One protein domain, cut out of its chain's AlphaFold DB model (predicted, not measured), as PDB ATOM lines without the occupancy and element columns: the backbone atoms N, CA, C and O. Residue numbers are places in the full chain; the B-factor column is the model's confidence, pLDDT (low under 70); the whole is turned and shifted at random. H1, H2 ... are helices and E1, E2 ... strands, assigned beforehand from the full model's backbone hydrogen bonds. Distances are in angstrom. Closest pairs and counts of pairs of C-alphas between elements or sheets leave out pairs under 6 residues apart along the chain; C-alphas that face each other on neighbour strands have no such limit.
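This is residues 174 to 306 of the 937 residues of an uncharacterized protein of Sparganum proliferum (UniProt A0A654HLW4). Two strongly twisted sheets of four strands make a sandwich that is only partly face to face: E5 packs on E1 and E2, while E7 and E8 stay apart from the first sheet. Two long loops, residues 178 to 192 and 211 to 234, run from the first sheet, and a very short helix, H1, only grazes that sheet. The printed part has 133 residues, with H1 and then nine strands, E1 to E9; it is mostly strand, though only 61 residues are in named elements, under half. Both sheets are antiparallel, in the orders E1 E2 E3 E4 and E5 E6 E7 E8. The whole is compact, with a radius of gyration of the C-alphas of 14.3 A and spans of 43 by 36 by 24 A.

Look first at E1, residues 193 to 200, E2, 203 to 210, E3, 235 to 242, and E4, 247 to 252: a meander, each strand the antiparallel neighbour of the one before. You find N 195 and O 207 at 2.8 A between E1 and E2, N 206 and O 239 at 2.8 A between E2 and E3, and N 240 and O 250 at 2.8 A between E3 and E4. E1 bends by 57 degrees at residue 196. The second meander is E5, residues 261 to 264, E6, 274 to 279, E7, 282 to 287, and E8, 292 to 298. Here N 262 and O 276 are 2.8 A apart, N 284 and O 277 2.8 A, and N 283 and O 297 2.8 A. Across the sandwich, two sheets face to face, the strands stand at 35 degrees; the closest C-alphas of E1 and E5 are those of Asp 198 and Lys 262, 5.7 A apart. E9, residues 303 to 306, pairs with no named strand. H1, residues 174 to 177, is too short for an O i to N i+4 pair; its one O i to N i+3 pair is within range.

Find C-alpha 193 at (-24.819, 37.358, -35.455); from there E1 runs 20.7 A to C-alpha 200. E2 spans 21.7 A, E3 22.5 A and E8 18.3 A. H1 begins at C-alpha 174, (-16.785, 33.402, -37.445), and E9 ends at C-alpha 306, (-25.510, 46.757, -55.358).

The C-alphas of Lys 187 and Val 268, the two farthest apart, are 44.6 A from each other. The printed part has no cut. The links H1 to E1 and E2 to E3 are long. Mean pLDDT of the printed part is 75.7; residues 179 to 191, 211 to 234, 267 to 268 and 290 are under 70.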
ATOM      1  N   PRO A 174     -17.448  32.099 -37.436       80.75
ATOM      2  CA  PRO A 174     -16.785  33.402 -37.445       80.75
ATOM      3  C   PRO A 174     -16.197  33.796 -36.087       80.75
ATOM      4  O   PRO A 174     -15.057  34.250 -36.003       80.75
ATOM      5  N   HIS A 175     -16.923  33.506 -35.003       75.75
ATOM      6  CA  HIS A 175     -16.472  33.767 -33.634       75.75
ATOM      7  C   HIS A 175     -15.153  33.067 -33.266       75.75
ATOM      8  O   HIS A 175     -14.398  33.604 -32.461       75.75
ATOM      9  N   LYS A 176     -14.867  31.884 -33.833       74.81
ATOM     10  CA  LYS A 176     -13.605  31.157 -33.604       74.81
ATOM     11  C   LYS A 176     -12.491  31.719 -34.471       74.81
ATOM     12  O   LYS A 176     -11.402  31.970 -33.968       74.81
ATOM     13  N   SER A 177     -12.784  31.960 -35.751       75.38
ATOM     14  CA  SER A 177     -11.796  32.472 -36.707       75.38
ATOM     15  C   SER A 177     -11.278  33.871 -36.359       75.38
ATOM     16  O   SER A 177     -10.132  34.178 -36.658       75.38
ATOM     17  N   LEU A 178     -12.096  34.702 -35.703       73.94
ATOM     18  CA  LEU A 178     -11.748  36.088 -35.379       73.94
ATOM     19  C   LEU A 178     -10.990  36.258 -34.046       73.94
ATOM     20  O   LEU A 178     -10.478  37.342 -33.805       73.94
ATOM     21  N   ASN A 179     -10.916  35.228 -33.185       65.75
ATOM     22  CA  ASN A 179     -10.446  35.338 -31.785       65.75
ATOM     23  C   ASN A 179      -9.226  34.446 -31.426       65.75
ATOM     24  O   ASN A 179      -8.992  34.161 -30.248       65.75
ATOM     25  N   ASP A 180      -8.450  33.981 -32.411       53.47
ATOM     26  CA  ASP A 180      -7.176  33.245 -32.231       53.47
ATOM     27  C   ASP A 180      -7.216  32.018 -31.289       53.47
ATOM     28  O   ASP A 180      -6.197  31.609 -30.734       53.47
ATOM     29  N   ASN A 181      -8.380  31.383 -31.100       42.56
ATOM     30  CA  ASN A 181      -8.532  30.220 -30.213       42.56
ATOM     31  C   ASN A 181      -7.917  30.423 -28.808       42.56
ATOM     32  O   ASN A 181      -7.256  29.521 -28.294       42.56
ATOM     33  N   ILE A 182      -8.125  31.567 -28.136       40.25
ATOM     34  CA  ILE A 182      -7.760  31.663 -26.711       40.25
ATOM     35  C   ILE A 182      -8.687  30.712 -25.922       40.25
ATOM     36  O   ILE A 182      -9.866  31.026 -25.754       40.25
ATOM     37  N   PRO A 183      -8.204  29.579 -25.367       37.12
ATOM     38  CA  PRO A 183      -9.068  28.518 -24.830       37.12
ATOM     39  C   PRO A 183      -9.696  28.858 -23.470       37.12
ATOM     40  O   PRO A 183     -10.153  27.971 -22.754       37.12
ATOM     41  N   ARG A 184      -9.632  30.120 -23.024       41.19
ATOM     42  CA  ARG A 184      -9.843  30.454 -21.609       41.19
ATOM     43  C   ARG A 184     -11.286  30.716 -21.204       41.19
ATOM     44  O   ARG A 184     -11.523  30.779 -20.006       41.19
ATOM     45  N   ASP A 185     -12.236  30.807 -22.132       41.69
ATOM     46  CA  ASP A 185     -13.652  30.912 -21.765       41.69
ATOM     47  C   ASP A 185     -14.575  30.586 -22.958       41.69
ATOM     48  O   ASP A 185     -15.171  31.469 -23.570       41.69
ATOM     49  N   GLU A 186     -14.771  29.299 -23.275       45.06
ATOM     50  CA  GLU A 186     -15.844  28.873 -24.203       45.06
ATOM     51  C   GLU A 186     -17.232  29.363 -23.742       45.06
ATOM     52  O   GLU A 186     -18.138  29.548 -24.547       45.06
ATOM     53  N   LYS A 187     -17.385  29.661 -22.444       41.91
ATOM     54  CA  LYS A 187     -18.602  30.233 -21.852       41.91
ATOM     55  C   LYS A 187     -18.803  31.727 -22.144       41.91
ATOM     56  O   LYS A 187     -19.901  32.223 -21.909       41.91
ATOM     57  N   ARG A 188     -17.775  32.445 -22.624       40.97
ATOM     58  CA  ARG A 188     -17.850  33.863 -23.038       40.97
ATOM     59  C   ARG A 188     -17.682  34.065 -24.540       40.97
ATOM     60  O   ARG A 188     -17.571  35.215 -24.958       40.97
ATOM     61  N   ALA A 189     -17.653  33.001 -25.346       47.12
ATOM     62  CA  ALA A 189     -17.720  33.134 -26.796       47.12
ATOM     63  C   ALA A 189     -19.049  33.823 -27.147       47.12
ATOM     64  O   ALA A 189     -20.103  33.190 -27.186       47.12
ATOM     65  N   GLY A 190     -19.010  35.151 -27.282       53.34
ATOM     66  CA  GLY A 190     -20.170  35.964 -27.600       53.34
ATOM     67  C   GLY A 190     -20.800  35.449 -28.884       53.34
ATOM     68  O   GLY A 190     -20.097  35.168 -29.854       53.34
ATOM     69  N   VAL A 191     -22.122  35.290 -28.871       64.94
ATOM     70  CA  VAL A 191     -22.899  34.882 -30.041       64.94
ATOM     71  C   VAL A 191     -22.707  35.946 -31.124       64.94
ATOM     72  O   VAL A 191     -23.278  37.031 -31.037       64.94
ATOM     73  N   CYS A 192     -21.854  35.676 -32.114       75.81
ATOM     74  CA  CYS A 192     -21.774  36.515 -33.304       75.81
ATOM     75  C   CYS A 192     -23.037  36.308 -34.129       75.81
ATOM     76  O   CYS A 192     -23.403  35.169 -34.403       75.81
ATOM     77  N   THR A 193     -23.667  37.396 -34.551       84.75
ATOM     78  CA  THR A 193     -24.819  37.358 -35.455       84.75
ATOM     79  C   THR A 193     -24.389  37.863 -36.824       84.75
ATOM     80  O   THR A 193     -23.943  39.005 -36.941       84.75
ATOM     81  N   VAL A 194     -24.527  37.038 -37.858       87.31
ATOM     82  CA  VAL A 194     -24.364  37.453 -39.258       87.31
ATOM     83  C   VAL A 194     -25.549  38.345 -39.639       87.31
ATOM     84  O   VAL A 194     -26.708  37.928 -39.577       87.31
ATOM     85  N   LEU A 195     -25.251  39.595 -39.993       88.25
ATOM     86  CA  LEU A 195     -26.218  40.614 -40.409       88.25
ATOM     87  C   LEU A 195     -26.430  40.622 -41.924       88.25
ATOM     88  O   LEU A 195     -27.549  40.809 -42.389       88.25
ATOM     89  N   CYS A 196     -25.350  40.437 -42.678       89.94
ATOM     90  CA  CYS A 196     -25.343  40.435 -44.135       89.94
ATOM     91  C   CYS A 196     -24.305  39.422 -44.617       89.94
ATOM     92  O   CYS A 196     -23.289  39.211 -43.950       89.94
ATOM     93  N   LEU A 197     -24.575  38.798 -45.758       92.06
ATOM     94  CA  LEU A 197     -23.708  37.817 -46.390       92.06
ATOM     95  C   LEU A 197     -23.735  38.045 -47.899       92.06
ATOM     96  O   LEU A 197     -24.805  38.209 -48.484       92.06
ATOM     97  N   ASP A 198     -22.561  38.026 -48.514       92.00
ATOM     98  CA  ASP A 198     -22.388  38.046 -49.959       92.00
ATOM     99  C   ASP A 198     -21.456  36.920 -50.397       92.00
ATOM    100  O   ASP A 198     -20.499  36.572 -49.704       92.00
ATOM    101  N   LEU A 199     -21.758  36.331 -51.547       87.38
ATOM    102  CA  LEU A 199     -21.072  35.155 -52.055       87.38
ATOM    103  C   LEU A 199     -20.708  35.391 -53.518       87.38
ATOM    104  O   LEU A 199     -21.589  35.549 -54.362       87.38
ATOM    105  N   MET A 200     -19.411  35.388 -53.821       83.75
ATOM    106  CA  MET A 200     -18.901  35.640 -55.167       83.75
ATOM    107  C   MET A 200     -17.761  34.675 -55.488       83.75
ATOM    108  O   MET A 200     -16.676  34.752 -54.915       83.75
ATOM    109  N   GLY A 201     -18.004  33.752 -56.424       79.38
ATOM    110  CA  GLY A 201     -17.029  32.732 -56.818       79.38
ATOM    111  C   GLY A 201     -16.619  31.830 -55.647       79.38
ATOM    112  O   GLY A 201     -17.413  31.001 -55.186       79.38
ATOM    113  N   GLU A 202     -15.372  31.991 -55.198       85.25
ATOM    114  CA  GLU A 202     -14.757  31.257 -54.080       85.25
ATOM    115  C   GLU A 202     -14.615  32.116 -52.812       85.25
ATOM    116  O   GLU A 202     -14.007  31.679 -51.838       85.25
ATOM    117  N   PHE A 203     -15.202  33.315 -52.788       88.25
ATOM    118  CA  PHE A 203     -15.133  34.231 -51.652       88.25
ATOM    119  C   PHE A 203     -16.487  34.402 -50.972       88.25
ATOM    120  O   PHE A 203     -17.522  34.546 -51.625       88.25
ATOM    121  N   LEU A 204     -16.451  34.438 -49.643       91.62
ATOM    122  CA  LEU A 204     -17.598  34.660 -48.772       91.62
ATOM    123  C   LEU A 204     -17.361  35.912 -47.932       91.62
ATOM    124  O   LEU A 204     -16.469  35.929 -47.088       91.62
ATOM    125  N   GLY A 205     -18.174  36.942 -48.139       91.69
ATOM    126  CA  GLY A 205     -18.145  38.183 -47.375       91.69
ATOM    127  C   GLY A 205     -19.276  38.207 -46.369       91.69
ATOM    128  O   GLY A 205     -20.407  37.869 -46.704       91.69
ATOM    129  N   ILE A 206     -18.988  38.602 -45.135       92.44
ATOM    130  CA  ILE A 206     -19.981  38.677 -44.068       92.44
ATOM    131  C   ILE A 206     -19.840  39.959 -43.263       92.44
ATOM    132  O   ILE A 206     -18.740  40.425 -42.973       92.44
ATOM    133  N   VAL A 207     -20.986  40.493 -42.854       90.69
ATOM    134  CA  VAL A 207     -21.090  41.527 -41.825       90.69
ATOM    135  C   VAL A 207     -21.583  40.863 -40.552       90.69
ATOM    136  O   VAL A 207     -22.599  40.169 -40.557       90.69
ATOM    137  N   LEU A 208     -20.875  41.080 -39.456       88.00
ATOM    138  CA  LEU A 208     -21.101  40.442 -38.168       88.00
ATOM    139  C   LEU A 208     -21.360  41.499 -37.103       88.00
ATOM    140  O   LEU A 208     -20.676  42.516 -37.047       88.00
ATOM    141  N   SER A 209     -22.298  41.212 -36.209       85.00
ATOM    142  CA  SER A 209     -22.458  41.920 -34.941       85.00
ATOM    143  C   SER A 209     -22.008  41.020 -33.802       85.00
ATOM    144  O   SER A 209     -22.450  39.871 -33.713       85.00
ATOM    145  N   THR A 210     -21.164  41.531 -32.910       77.75
ATOM    146  CA  THR A 210     -20.675  40.783 -31.745       77.75
ATOM    147  C   THR A 210     -20.976  41.555 -30.458       77.75
ATOM    148  O   THR A 210     -20.802  42.769 -30.439       77.75
ATOM    149  N   PRO A 211     -21.442  40.901 -29.376       66.44
ATOM    150  CA  PRO A 211     -21.762  41.556 -28.099       66.44
ATOM    151  C   PRO A 211     -20.555  41.752 -27.167       66.44
ATOM    152  O   PRO A 211     -20.696  42.305 -26.080       66.44
ATOM    153  N   THR A 212     -19.381  41.251 -27.550       60.75
ATOM    154  CA  THR A 212     -18.157  41.266 -26.742       60.75
ATOM    155  C   THR A 212     -16.998  41.799 -27.573       60.75
ATOM    156  O   THR A 212     -16.852  41.376 -28.719       60.75
ATOM    157  N   GLN A 213     -16.145  42.645 -26.980       57.22
ATOM    158  CA  GLN A 213     -14.874  43.077 -27.581       57.22
ATOM    159  C   GLN A 213     -14.084  41.863 -28.094       57.22
ATOM    160  O   GLN A 213     -13.713  40.985 -27.312       57.22
ATOM    161  N   MET A 214     -13.863  41.808 -29.409       57.97
ATOM    162  CA  MET A 214     -13.021  40.801 -30.056       57.97
ATOM    163  C   MET A 214     -11.672  41.425 -30.386       57.97
ATOM    164  O   MET A 214     -11.623  42.471 -31.027       57.97
ATOM    165  N   LYS A 215     -10.585  40.768 -29.969       56.09
ATOM    166  CA  LYS A 215      -9.247  41.130 -30.439       56.09
ATOM    167  C   LYS A 215      -9.062  40.504 -31.807       56.09
ATOM    168  O   LYS A 215      -8.832  39.302 -31.896       56.09
ATOM    169  N   LEU A 216      -9.190  41.320 -32.843       60.56
ATOM    170  CA  LEU A 216      -9.003  40.874 -34.215       60.56
ATOM    171  C   LEU A 216      -7.560  40.422 -34.450       60.56
ATOM    172  O   LEU A 216      -6.605  41.021 -33.953       60.56
ATOM    173  N   THR A 217      -7.413  39.339 -35.202       55.72
ATOM    174  CA  THR A 217      -6.125  38.722 -35.509       55.72
ATOM    175  C   THR A 217      -5.552  39.291 -36.808       55.72
ATOM    176  O   THR A 217      -6.289  39.696 -37.703       55.72
ATOM    177  N   ARG A 218      -4.212  39.306 -36.900       50.81
ATOM    178  CA  ARG A 218      -3.382  40.030 -37.891       50.81
ATOM    179  C   ARG A 218      -3.415  41.553 -37.704       50.81
ATOM    180  O   ARG A 218      -4.409  42.124 -37.285       50.81
ATOM    181  N   GLY A 219      -2.298  42.223 -38.000       45.28
ATOM    182  CA  GLY A 219      -2.106  43.677 -37.838       45.28
ATOM    183  C   GLY A 219      -2.970  44.572 -38.746       45.28
ATOM    184  O   GLY A 219      -2.500  45.626 -39.160       45.28
ATOM    185  N   ALA A 220      -4.194  44.151 -39.078       42.16
ATOM    186  CA  ALA A 220      -5.124  44.776 -40.015       42.16
ATOM    187  C   ALA A 220      -6.136  45.734 -39.355       42.16
ATOM    188  O   ALA A 220      -6.957  46.329 -40.045       42.16
ATOM    189  N   VAL A 221      -6.074  45.949 -38.039       47.56
ATOM    190  CA  VAL A 221      -6.860  47.003 -37.382       47.56
ATOM    191  C   VAL A 221      -5.941  48.182 -37.107       47.56
ATOM    192  O   VAL A 221      -5.233  48.202 -36.104       47.56
ATOM    193  N   GLN A 222      -5.932  49.175 -38.000       42.78
ATOM    194  CA  GLN A 222      -5.190  50.408 -37.728       42.78
ATOM    195  C   GLN A 222      -5.831  51.267 -36.634       42.78
ATOM    196  O   GLN A 222      -5.134  52.129 -36.124       42.78
ATOM    197  N   ASN A 223      -7.082  51.028 -36.220       45.19
ATOM    198  CA  ASN A 223      -7.700  51.644 -35.040       45.19
ATOM    199  C   ASN A 223      -8.959  50.851 -34.642       45.19
ATOM    200  O   ASN A 223      -9.875  50.714 -35.451       45.19
ATOM    201  N   GLU A 224      -9.019  50.328 -33.414       51.97
ATOM    202  CA  GLU A 224     -10.282  49.863 -32.828       51.97
ATOM    203  C   GLU A 224     -11.153  51.107 -32.591       51.97
ATOM    204  O   GLU A 224     -10.866  51.911 -31.705       51.97
ATOM    205  N   TYR A 225     -12.174  51.314 -33.422       55.31
ATOM    206  CA  TYR A 225     -13.160  52.371 -33.209       55.31
ATOM    207  C   TYR A 225     -14.357  51.792 -32.451       55.31
ATOM    208  O   TYR A 225     -14.894  50.754 -32.836       55.31
ATOM    209  N   GLU A 226     -14.780  52.454 -31.373       53.19
ATOM    210  CA  GLU A 226     -16.090  52.181 -30.782       53.19
ATOM    211  C   GLU A 226     -17.173  52.721 -31.721       53.19
ATOM    212  O   GLU A 226     -17.134  53.883 -32.130       53.19
ATOM    213  N   ASN A 227     -18.140  51.876 -32.072       61.09
ATOM    214  CA  ASN A 227     -19.196  52.259 -32.997       61.09
ATOM    215  C   ASN A 227     -20.249  53.115 -32.294       61.09
ATOM    216  O   ASN A 227     -21.005  52.613 -31.464       61.09
ATOM    217  N   GLU A 228     -20.356  54.384 -32.689       58.84
ATOM    218  CA  GLU A 228     -21.228  55.381 -32.041       58.84
ATOM    219  C   GLU A 228     -22.719  54.989 -32.029       58.84
ATOM    220  O   GLU A 228     -23.462  55.371 -31.128       58.84
ATOM    221  N   ASN A 229     -23.159  54.203 -33.018       63.50
ATOM    222  CA  ASN A 229     -24.564  53.824 -33.226       63.50
ATOM    223  C   ASN A 229     -24.936  52.444 -32.660       63.50
ATOM    224  O   ASN A 229     -26.036  51.947 -32.909       63.50
ATOM    225  N   LEU A 230     -24.017  51.794 -31.954       64.44
ATOM    226  CA  LEU A 230     -24.201  50.464 -31.392       64.44
ATOM    227  C   LEU A 230     -24.247  50.523 -29.865       64.44
ATOM    228  O   LEU A 230     -23.764  51.466 -29.242       64.44
ATOM    229  N   SER A 231     -24.860  49.516 -29.240       60.72
ATOM    230  CA  SER A 231     -24.844  49.416 -27.780       60.72
ATOM    231  C   SER A 231     -23.401  49.336 -27.245       60.72
ATOM    232  O   SER A 231     -22.510  48.836 -27.940       60.72
ATOM    233  N   PRO A 232     -23.139  49.776 -26.004       57.28
ATOM    234  CA  PRO A 232     -21.818  49.628 -25.406       57.28
ATOM    235  C   PRO A 232     -21.353  48.167 -25.489       57.28
ATOM    236  O   PRO A 232     -22.139  47.267 -25.196       57.28
ATOM    237  N   LEU A 233     -20.089  47.941 -25.870       58.84
ATOM    238  CA  LEU A 233     -19.453  46.621 -26.051       58.84
ATOM    239  C   LEU A 233     -19.862  45.837 -27.313       58.84
ATOM    240  O   LEU A 233     -19.280  44.774 -27.555       58.84
ATOM    241  N   THR A 234     -20.778  46.349 -28.149       66.25
ATOM    242  CA  THR A 234     -21.067  45.723 -29.452       66.25
ATOM    243  C   THR A 234     -20.133  46.198 -30.560       66.25
ATOM    244  O   THR A 234     -19.946  47.399 -30.738       66.25
ATOM    245  N   HIS A 235     -19.569  45.257 -31.319       73.06
ATOM    246  CA  HIS A 235     -18.705  45.538 -32.470       73.06
ATOM    247  C   HIS A 235     -19.404  45.113 -33.752       73.06
ATOM    248  O   HIS A 235     -20.106  44.099 -33.780       73.06
ATOM    249  N   ASN A 236     -19.188  45.878 -34.818       82.75
ATOM    250  CA  ASN A 236     -19.611  45.516 -36.160       82.75
ATOM    251  C   ASN A 236     -18.371  45.278 -37.015       82.75
ATOM    252  O   ASN A 236     -17.512  46.148 -37.136       82.75
ATOM    253  N   ILE A 237     -18.269  44.059 -37.527       85.56
ATOM    254  CA  ILE A 237     -17.073  43.542 -38.178       85.56
ATOM    255  C   ILE A 237     -17.468  43.112 -39.580       85.56
ATOM    256  O   ILE A 237     -18.457  42.403 -39.760       85.56
ATOM    257  N   VAL A 238     -16.673  43.502 -40.562       88.56
ATOM    258  CA  VAL A 238     -16.779  43.005 -41.931       88.56
ATOM    259  C   VAL A 238     -15.625  42.041 -42.137       88.56
ATOM    260  O   VAL A 238     -14.475  42.409 -41.915       88.56
ATOM    261  N   ALA A 239     -15.926  40.808 -42.523       88.56
ATOM    262  CA  ALA A 239     -14.939  39.754 -42.715       88.56
ATOM    263  C   ALA A 239     -15.138  39.076 -44.070       88.56
ATOM    264  O   ALA A 239     -16.271  38.900 -44.518       88.56
ATOM    265  N   VAL A 240     -14.044  38.673 -44.710       89.31
ATOM    266  CA  VAL A 240     -14.071  37.905 -45.958       89.31
ATOM    267  C   VAL A 240     -13.242  36.643 -45.807       89.31
ATOM    268  O   VAL A 240     -12.136  36.667 -45.259       89.31
ATOM    269  N   TYR A 241     -13.799  35.547 -46.312       88.81
ATOM    270  CA  TYR A 241     -13.234  34.211 -46.263       88.81
ATOM    271  C   TYR A 241     -13.024  33.650 -47.664       88.81
ATOM    272  O   TYR A 241     -13.834  33.881 -48.564       88.81
ATOM    273  N   HIS A 242     -11.971  32.856 -47.819       87.62
ATOM    274  CA  HIS A 242     -11.736  32.021 -48.985       87.62
ATOM    275  C   HIS A 242     -12.312  30.615 -48.754       87.62
ATOM    276  O   HIS A 242     -11.936  29.917 -47.811       87.62
ATOM    277  N   LEU A 243     -13.241  30.185 -49.611       86.00
ATOM    278  CA  LEU A 243     -14.070  28.994 -49.400       86.00
ATOM    279  C   LEU A 243     -13.356  27.660 -49.633       86.00
ATOM    280  O   LEU A 243     -13.880  26.628 -49.216       86.00
ATOM    281  N   HIS A 244     -12.181  27.631 -50.262       80.38
ATOM    282  CA  HIS A 244     -11.477  26.359 -50.456       80.38
ATOM    283  C   HIS A 244     -11.092  25.710 -49.113       80.38
ATOM    284  O   HIS A 244     -11.306  24.512 -48.923       80.38
ATOM    285  N   GLU A 245     -10.587  26.517 -48.173       76.81
ATOM    286  CA  GLU A 245     -10.079  26.060 -46.867       76.81
ATOM    287  C   GLU A 245     -10.797  26.723 -45.677       76.81
ATOM    288  O   GLU A 245     -10.598  26.328 -44.530       76.81
ATOM    289  N   GLY A 246     -11.687  27.690 -45.935       82.12
ATOM    290  CA  GLY A 246     -12.363  28.466 -44.891       82.12
ATOM    291  C   GLY A 246     -11.469  29.546 -44.276       82.12
ATOM    292  O   GLY A 246     -11.708  29.973 -43.145       82.12
ATOM    293  N   ASP A 247     -10.441  29.981 -45.006       84.50
ATOM    294  CA  ASP A 247      -9.432  30.915 -44.519       84.50
ATOM    295  C   ASP A 247      -9.954  32.341 -44.454       84.50
ATOM    296  O   ASP A 247     -10.523  32.857 -45.412       84.50
ATOM    297  N   LEU A 248      -9.696  33.013 -43.336       86.12
ATOM    298  CA  LEU A 248      -9.959  34.437 -43.168       86.12
ATOM    299  C   LEU A 248      -8.889  35.259 -43.902       86.12
ATOM    300  O   LEU A 248      -7.713  35.239 -43.520       86.12
ATOM    301  N   ILE A 249      -9.297  35.993 -44.938       83.94
ATOM    302  CA  ILE A 249      -8.378  36.755 -45.800       83.94
ATOM    303  C   ILE A 249      -8.430  38.262 -45.556       83.94
ATOM    304  O   ILE A 249      -7.412  38.927 -45.709       83.94
ATOM    305  N   PHE A 250      -9.573  38.792 -45.113       86.00
ATOM    306  CA  PHE A 250      -9.742  40.216 -44.828       86.00
ATOM    307  C   PHE A 250     -10.681  40.433 -43.648       86.00
ATOM    308  O   PHE A 250     -11.696  39.742 -43.526       86.00
ATOM    309  N   VAL A 251     -10.365  41.424 -42.812       85.25
ATOM    310  CA  VAL A 251     -11.234  41.892 -41.729       85.25
ATOM    311  C   VAL A 251     -11.089  43.397 -41.550       85.25
ATOM    312  O   VAL A 251      -9.974  43.910 -41.521       85.25
ATOM    313  N   THR A 252     -12.207  44.091 -41.350       82.25
ATOM    314  CA  THR A 252     -12.231  45.501 -40.945       82.25
ATOM    315  C   THR A 252     -13.356  45.787 -39.946       82.25
ATOM    316  O   THR A 252     -14.339  45.045 -39.865       82.25
ATOM    317  N   CYS A 253     -13.212  46.880 -39.193       81.88
ATOM    318  CA  CYS A 253     -14.211  47.414 -38.264       81.88
ATOM    319  C   CYS A 253     -14.653  48.809 -38.729       81.88
ATOM    320  O   CYS A 253     -13.954  49.793 -38.463       81.88
ATOM    321  N   PRO A 254     -15.793  48.922 -39.430       80.12
ATOM    322  CA  PRO A 254     -16.336  50.208 -39.854       80.12
ATOM    323  C   PRO A 254     -16.727  51.076 -38.650       80.12
ATOM    324  O   PRO A 254     -17.324  50.567 -37.706       80.12
ATOM    325  N   ARG A 255     -16.438  52.387 -38.710       75.19
ATOM    326  CA  ARG A 255     -16.712  53.358 -37.623       75.19
ATOM    327  C   ARG A 255     -18.198  53.474 -37.277       75.19
ATOM    328  O   ARG A 255     -18.586  53.554 -36.116       75.19
ATOM    329  N   TYR A 256     -19.038  53.512 -38.301       82.00
ATOM    330  CA  TYR A 256     -20.489  53.436 -38.187       82.00
ATOM    331  C   TYR A 256     -20.975  52.048 -38.582       82.00
ATOM    332  O   TYR A 256     -20.318  51.359 -39.358       82.00
ATOM    333  N   LEU A 257     -22.158  51.675 -38.080       84.81
ATOM    334  CA  LEU A 257     -22.797  50.387 -38.345       84.81
ATOM    335  C   LEU A 257     -22.787  50.048 -39.845       84.81
ATOM    336  O   LEU A 257     -23.447  50.729 -40.635       84.81
ATOM    337  N   ALA A 258     -22.089  48.972 -40.202       88.31
ATOM    338  CA  ALA A 258     -22.230  48.330 -41.491       88.31
ATOM    339  C   ALA A 258     -23.386  47.334 -41.454       88.31
ATOM    340  O   ALA A 258     -23.580  46.568 -40.505       88.31
ATOM    341  N   THR A 259     -24.154  47.347 -42.527       90.25
ATOM    342  CA  THR A 259     -25.283  46.456 -42.807       90.25
ATOM    343  C   THR A 259     -25.172  45.851 -44.200       90.25
ATOM    344  O   THR A 259     -26.052  45.111 -44.623       90.25
ATOM    345  N   PHE A 260     -24.099  46.178 -44.916       93.12
ATOM    346  CA  PHE A 260     -23.943  45.918 -46.329       93.12
ATOM    347  C   PHE A 260     -22.511  45.464 -46.613       93.12
ATOM    348  O   PHE A 260     -21.547  46.108 -46.193       93.12
ATOM    349  N   VAL A 261     -22.374  44.359 -47.339       93.31
ATOM    350  CA  VAL A 261     -21.105  43.904 -47.909       93.31
ATOM    351  C   VAL A 261     -21.358  43.377 -49.313       93.31
ATOM    352  O   VAL A 261     -22.356  42.696 -49.546       93.31
ATOM    353  N   LYS A 262     -20.461  43.700 -50.241       93.12
ATOM    354  CA  LYS A 262     -20.433  43.159 -51.596       93.12
ATOM    355  C   LYS A 262     -19.013  42.900 -52.053       93.12
ATOM    356  O   LYS A 262     -18.123  43.717 -51.825       93.12
ATOM    357  N   ILE A 263     -18.819  41.763 -52.707       88.81
ATOM    358  CA  ILE A 263     -17.529  41.341 -53.239       88.81
ATOM    359  C   ILE A 263     -17.531  41.538 -54.750       88.81
ATOM    360  O   ILE A 263     -18.337  40.953 -55.474       88.81
ATOM    361  N   TYR A 264     -16.580  42.330 -55.227       85.94
ATOM    362  CA  TYR A 264     -16.282  42.477 -56.640       85.94
ATOM    363  C   TYR A 264     -15.046  41.639 -56.993       85.94
ATOM    364  O   TYR A 264     -13.976  41.859 -56.418       85.94
ATOM    365  N   PRO A 265     -15.157  40.669 -57.917       73.88
ATOM    366  CA  PRO A 265     -14.004  39.919 -58.381       73.88
ATOM    367  C   PRO A 265     -13.178  40.833 -59.286       73.88
ATOM    368  O   PRO A 265     -13.642  41.239 -60.352       73.88
ATOM    369  N   ASN A 266     -11.972  41.173 -58.845       70.44
ATOM    370  CA  ASN A 266     -11.068  42.002 -59.625       70.44
ATOM    371  C   ASN A 266     -10.675  41.254 -60.909       70.44
ATOM    372  O   ASN A 266     -10.251  40.098 -60.869       70.44
ATOM    373  N   SER A 267     -10.871  41.909 -62.054       68.44
ATOM    374  CA  SER A 267     -10.609  41.316 -63.367       68.44
ATOM    375  C   SER A 267      -9.114  41.145 -63.650       68.44
ATOM    376  O   SER A 267      -8.728  40.235 -64.383       68.44
ATOM    377  N   VAL A 268      -8.279  41.986 -63.033       69.31
ATOM    378  CA  VAL A 268      -6.818  41.986 -63.183       69.31
ATOM    379  C   VAL A 268      -6.177  40.935 -62.277       69.31
ATOM    380  O   VAL A 268      -5.270  40.223 -62.704       69.31
ATOM    381  N   ASP A 269      -6.664  40.817 -61.041       72.56
ATOM    382  CA  ASP A 269      -6.203  39.822 -60.070       72.56
ATOM    383  C   ASP A 269      -7.396  39.142 -59.377       72.56
ATOM    384  O   ASP A 269      -7.890  39.641 -58.361       72.56
ATOM    385  N   PRO A 270      -7.855  37.983 -59.884       70.69
ATOM    386  CA  PRO A 270      -8.983  37.249 -59.312       70.69
ATOM    387  C   PRO A 270      -8.789  36.822 -57.852       70.69
ATOM    388  O   PRO A 270      -9.776  36.532 -57.176       70.69
ATOM    389  N   TRP A 271      -7.545  36.781 -57.362       76.75
ATOM    390  CA  TRP A 271      -7.218  36.448 -55.973       76.75
ATOM    391  C   TRP A 271      -7.261  37.663 -55.040       76.75
ATOM    392  O   TRP A 271      -7.240  37.491 -53.823       76.75
ATOM    393  N   ASN A 272      -7.389  38.871 -55.598       80.12
ATOM    394  CA  ASN A 272      -7.512  40.131 -54.874       80.12
ATOM    395  C   ASN A 272      -8.889  40.777 -55.090       80.12
ATOM    396  O   ASN A 272      -8.999  41.784 -55.800       80.12
ATOM    397  N   PRO A 273      -9.965  40.220 -54.515       84.19
ATOM    398  CA  PRO A 273     -11.278  40.819 -54.660       84.19
ATOM    399  C   PRO A 273     -11.337  42.197 -53.989       84.19
ATOM    400  O   PRO A 273     -10.670  42.458 -52.985       84.19
ATOM    401  N   ILE A 274     -12.186  43.069 -54.529       88.06
ATOM    402  CA  ILE A 274     -12.506  44.355 -53.909       88.06
ATOM    403  C   ILE A 274     -13.760  44.205 -53.075       88.06
ATOM    404  O   ILE A 274     -14.759  43.623 -53.502       88.06
ATOM    405  N   ILE A 275     -13.704  44.760 -51.874       90.62
ATOM    406  CA  ILE A 275     -14.778  44.680 -50.899       90.62
ATOM    407  C   ILE A 275     -15.433  46.044 -50.806       90.62
ATOM    408  O   ILE A 275     -14.802  47.028 -50.424       90.62
ATOM    409  N   PHE A 276     -16.719  46.073 -51.117       93.25
ATOM    410  CA  PHE A 276     -17.594  47.209 -50.904       93.25
ATOM    411  C   PHE A 276     -18.351  46.978 -49.605       93.25
ATOM    412  O   PHE A 276     -19.055  45.981 -49.460       93.25
ATOM    413  N   THR A 277     -18.230  47.887 -48.650       93.38
ATOM    414  CA  THR A 277     -19.013  47.833 -47.413       93.38
ATOM    415  C   THR A 277     -19.400  49.231 -46.981       93.38
ATOM    416  O   THR A 277     -18.734  50.202 -47.330       93.38
ATOM    417  N   ASN A 278     -20.507  49.367 -46.262       92.62
ATOM    418  CA  ASN A 278     -20.937  50.675 -45.801       92.62
ATOM    419  C   ASN A 278     -20.371  51.008 -44.422       92.62
ATOM    420  O   ASN A 278     -20.137  50.137 -43.593       92.62
ATOM    421  N   SER A 279     -20.225  52.297 -44.154       86.94
ATOM    422  CA  SER A 279     -20.094  52.817 -42.801       86.94
ATOM    423  C   SER A 279     -21.157  53.889 -42.628       86.94
ATOM    424  O   SER A 279     -20.956  55.047 -42.987       86.94
ATOM    425  N   GLY A 280     -22.335  53.486 -42.141       86.62
ATOM    426  CA  GLY A 280     -23.499  54.368 -42.115       86.62
ATOM    427  C   GLY A 280     -24.003  54.669 -43.530       86.62
ATOM    428  O   GLY A 280     -24.381  53.749 -44.257       86.62
ATOM    429  N   ASP A 281     -24.024  55.949 -43.888       88.31
ATOM    430  CA  ASP A 281     -24.431  56.512 -45.185       88.31
ATOM    431  C   ASP A 281     -23.281  56.633 -46.198       88.31
ATOM    432  O   ASP A 281     -23.474  57.139 -47.302       88.31
ATOM    433  N   LYS A 282     -22.091  56.137 -45.854       90.44
ATOM    434  CA  LYS A 282     -20.931  56.121 -46.744       90.44
ATOM    435  C   LYS A 282     -20.613  54.724 -47.251       90.44
ATOM    436  O   LYS A 282     -20.840  53.740 -46.547       90.44
ATOM    437  N   LEU A 283     -20.029  54.641 -48.442       92.50
ATOM    438  CA  LEU A 283     -19.517  53.412 -49.047       92.50
ATOM    439  C   LEU A 283     -17.991  53.406 -49.002       92.50
ATOM    440  O   LEU A 283     -17.350  54.235 -49.641       92.50
ATOM    441  N   ALA A 284     -17.415  52.463 -48.270       90.06
ATOM    442  CA  ALA A 284     -15.981  52.241 -48.195       90.06
ATOM    443  C   ALA A 284     -15.570  51.062 -49.089       90.06
ATOM    444  O   ALA A 284     -16.277  50.052 -49.183       90.06
ATOM    445  N   LEU A 285     -14.422  51.209 -49.747       91.06
ATOM    446  CA  LEU A 285     -13.843  50.221 -50.651       91.06
ATOM    447  C   LEU A 285     -12.511  49.728 -50.100       91.06
ATOM    448  O   LEU A 285     -11.682  50.541 -49.697       91.06
ATOM    449  N   PHE A 286     -12.277  48.420 -50.149       88.31
ATOM    450  CA  PHE A 286     -11.043  47.808 -49.661       88.31
ATOM    451  C   PHE A 286     -10.468  46.803 -50.660       88.31
ATOM    452  O   PHE A 286     -11.224  46.076 -51.306       88.31
ATOM    453  N   SER A 287      -9.139  46.724 -50.740       84.81
ATOM    454  CA  SER A 287      -8.423  45.622 -51.398       84.81
ATOM    455  C   SER A 287      -8.009  44.575 -50.363       84.81
ATOM    456  O   SER A 287      -7.478  44.922 -49.306       84.81
ATOM    457  N   VAL A 288      -8.225  43.292 -50.670       76.88
ATOM    458  CA  VAL A 288      -7.877  42.182 -49.768       76.88
ATOM    459  C   VAL A 288      -6.367  42.004 -49.610       76.88
ATOM    460  O   VAL A 288      -5.895  41.874 -48.483       76.88
ATOM    461  N   ASN A 289      -5.596  42.020 -50.701       72.62
ATOM    462  CA  ASN A 289      -4.160  41.712 -50.645       72.62
ATOM    463  C   ASN A 289      -3.373  42.722 -49.805       72.62
ATOM    464  O   ASN A 289      -2.473  42.348 -49.053       72.62
ATOM    465  N   GLU A 290      -3.712  44.001 -49.932       65.56
ATOM    466  CA  GLU A 290      -3.021  45.078 -49.228       65.56
ATOM    467  C   GLU A 290      -3.670  45.412 -47.875       65.56
ATOM    468  O   GLU A 290      -3.067  46.116 -47.068       65.56
ATOM    469  N   ASN A 291      -4.881  44.900 -47.602       72.06
ATOM    470  CA  ASN A 291      -5.745  45.351 -46.502       72.06
ATOM    471  C   ASN A 291      -5.865  46.890 -46.444       72.06
ATOM    472  O   ASN A 291      -5.947  47.483 -45.367       72.06
ATOM    473  N   THR A 292      -5.846  47.547 -47.605       78.50
ATOM    474  CA  THR A 292      -5.898  49.006 -47.733       78.50
ATOM    475  C   THR A 292      -7.305  49.457 -48.096       78.50
ATOM    476  O   THR A 292      -7.995  48.836 -48.910       78.50
ATOM    477  N   GLN A 293      -7.739  50.558 -47.479       85.50
ATOM    478  CA  GLN A 293      -8.921  51.282 -47.930       85.50
ATOM    479  C   GLN A 293      -8.552  52.047 -49.204       85.50
ATOM    480  O   GLN A 293      -7.643  52.875 -49.186       85.50
ATOM    481  N   LEU A 294      -9.248  51.751 -50.298       84.31
ATOM    482  CA  LEU A 294      -9.014  52.353 -51.610       84.31
ATOM    483  C   LEU A 294      -9.742  53.691 -51.755       84.31
ATOM    484  O   LEU A 294      -9.203  54.626 -52.333       84.31
ATOM    485  N   ALA A 295     -10.981  53.767 -51.262       84.88
ATOM    486  CA  ALA A 295     -11.826  54.951 -51.379       84.88
ATOM    487  C   ALA A 295     -12.948  54.958 -50.328       84.88
ATOM    488  O   ALA A 295     -13.309  53.921 -49.763       84.88
ATOM    489  N   GLU A 296     -13.522  56.138 -50.096       88.62
ATOM    490  CA  GLU A 296     -14.747  56.353 -49.321       88.62
ATOM    491  C   GLU A 296     -15.650  57.314 -50.096       88.62
ATOM    492  O   GLU A 296     -15.218  58.391 -50.499       88.62
ATOM    493  N   LEU A 297     -16.901  56.926 -50.322       89.69
ATOM    494  CA  LEU A 297     -17.879  57.722 -51.053       89.69
ATOM    495  C   LEU A 297     -19.022  58.095 -50.118       89.69
ATOM    496  O   LEU A 297     -19.659  57.216 -49.540       89.69
ATOM    497  N   ASP A 298     -19.303  59.388 -49.997       89.75
ATOM    498  CA  ASP A 298     -20.493  59.864 -49.299       89.75
ATOM    499  C   ASP A 298     -21.726  59.670 -50.188       89.75
ATOM    500  O   ASP A 298     -21.893  60.340 -51.212       89.75
ATOM    501  N   LEU A 299     -22.581  58.717 -49.814       86.38
ATOM    502  CA  LEU A 299     -23.809  58.433 -50.548       86.38
ATOM    503  C   LEU A 299     -24.987  59.264 -50.039       86.38
ATOM    504  O   LEU A 299     -26.025  59.255 -50.701       86.38
ATOM    505  N   GLN A 300     -24.864  59.936 -48.884       86.50
ATOM    506  CA  GLN A 300     -25.938  60.614 -48.133       86.50
ATOM    507  C   GLN A 300     -27.153  59.729 -47.791       86.50
ATOM    508  O   GLN A 300     -28.182  60.218 -47.327       86.50
ATOM    509  N   ALA A 301     -27.058  58.426 -48.053       86.88
ATOM    510  CA  ALA A 301     -28.126  57.456 -47.905       86.88
ATOM    511  C   ALA A 301     -27.527  56.064 -47.730       86.88
ATOM    512  O   ALA A 301     -26.496  55.737 -48.321       86.88
ATOM    513  N   ARG A 302     -28.175  55.215 -46.933       88.94
ATOM    514  CA  ARG A 302     -27.646  53.873 -46.680       88.94
ATOM    515  C   ARG A 302     -27.827  52.985 -47.912       88.94
ATOM    516  O   ARG A 302     -28.918  52.979 -48.489       88.94
ATOM    517  N   PRO A 303     -26.796  52.229 -48.317       91.75
ATOM    518  CA  PRO A 303     -26.914  51.283 -49.414       91.75
ATOM    519  C   PRO A 303     -27.748  50.067 -49.002       91.75
ATOM    520  O   PRO A 303     -27.562  49.504 -47.924       91.75
ATOM    521  N   ILE A 304     -28.646  49.653 -49.893       89.69
ATOM    522  CA  ILE A 304     -29.517  48.483 -49.729       89.69
ATOM    523  C   ILE A 304     -29.014  47.340 -50.607       89.69
ATOM    524  O   ILE A 304     -28.845  46.211 -50.146       89.69
ATOM    525  N   ARG A 305     -28.762  47.628 -51.887       88.88
ATOM    526  CA  ARG A 305     -28.399  46.627 -52.892       88.88
ATOM    527  C   ARG A 305     -27.398  47.216 -53.867       88.88
ATOM    528  O   ARG A 305     -27.512  48.378 -54.240       88.88
ATOM    529  N   MET A 306     -26.445  46.398 -54.299       91.56
ATOM    530  CA  MET A 306     -25.510  46.757 -55.358       91.56
ATOM    531  C   MET A 306     -25.399  45.622 -56.358       91.56
ATOM    532  O   MET A 306     -25.341  44.449 -55.974       91.56
TER     533      MET A 306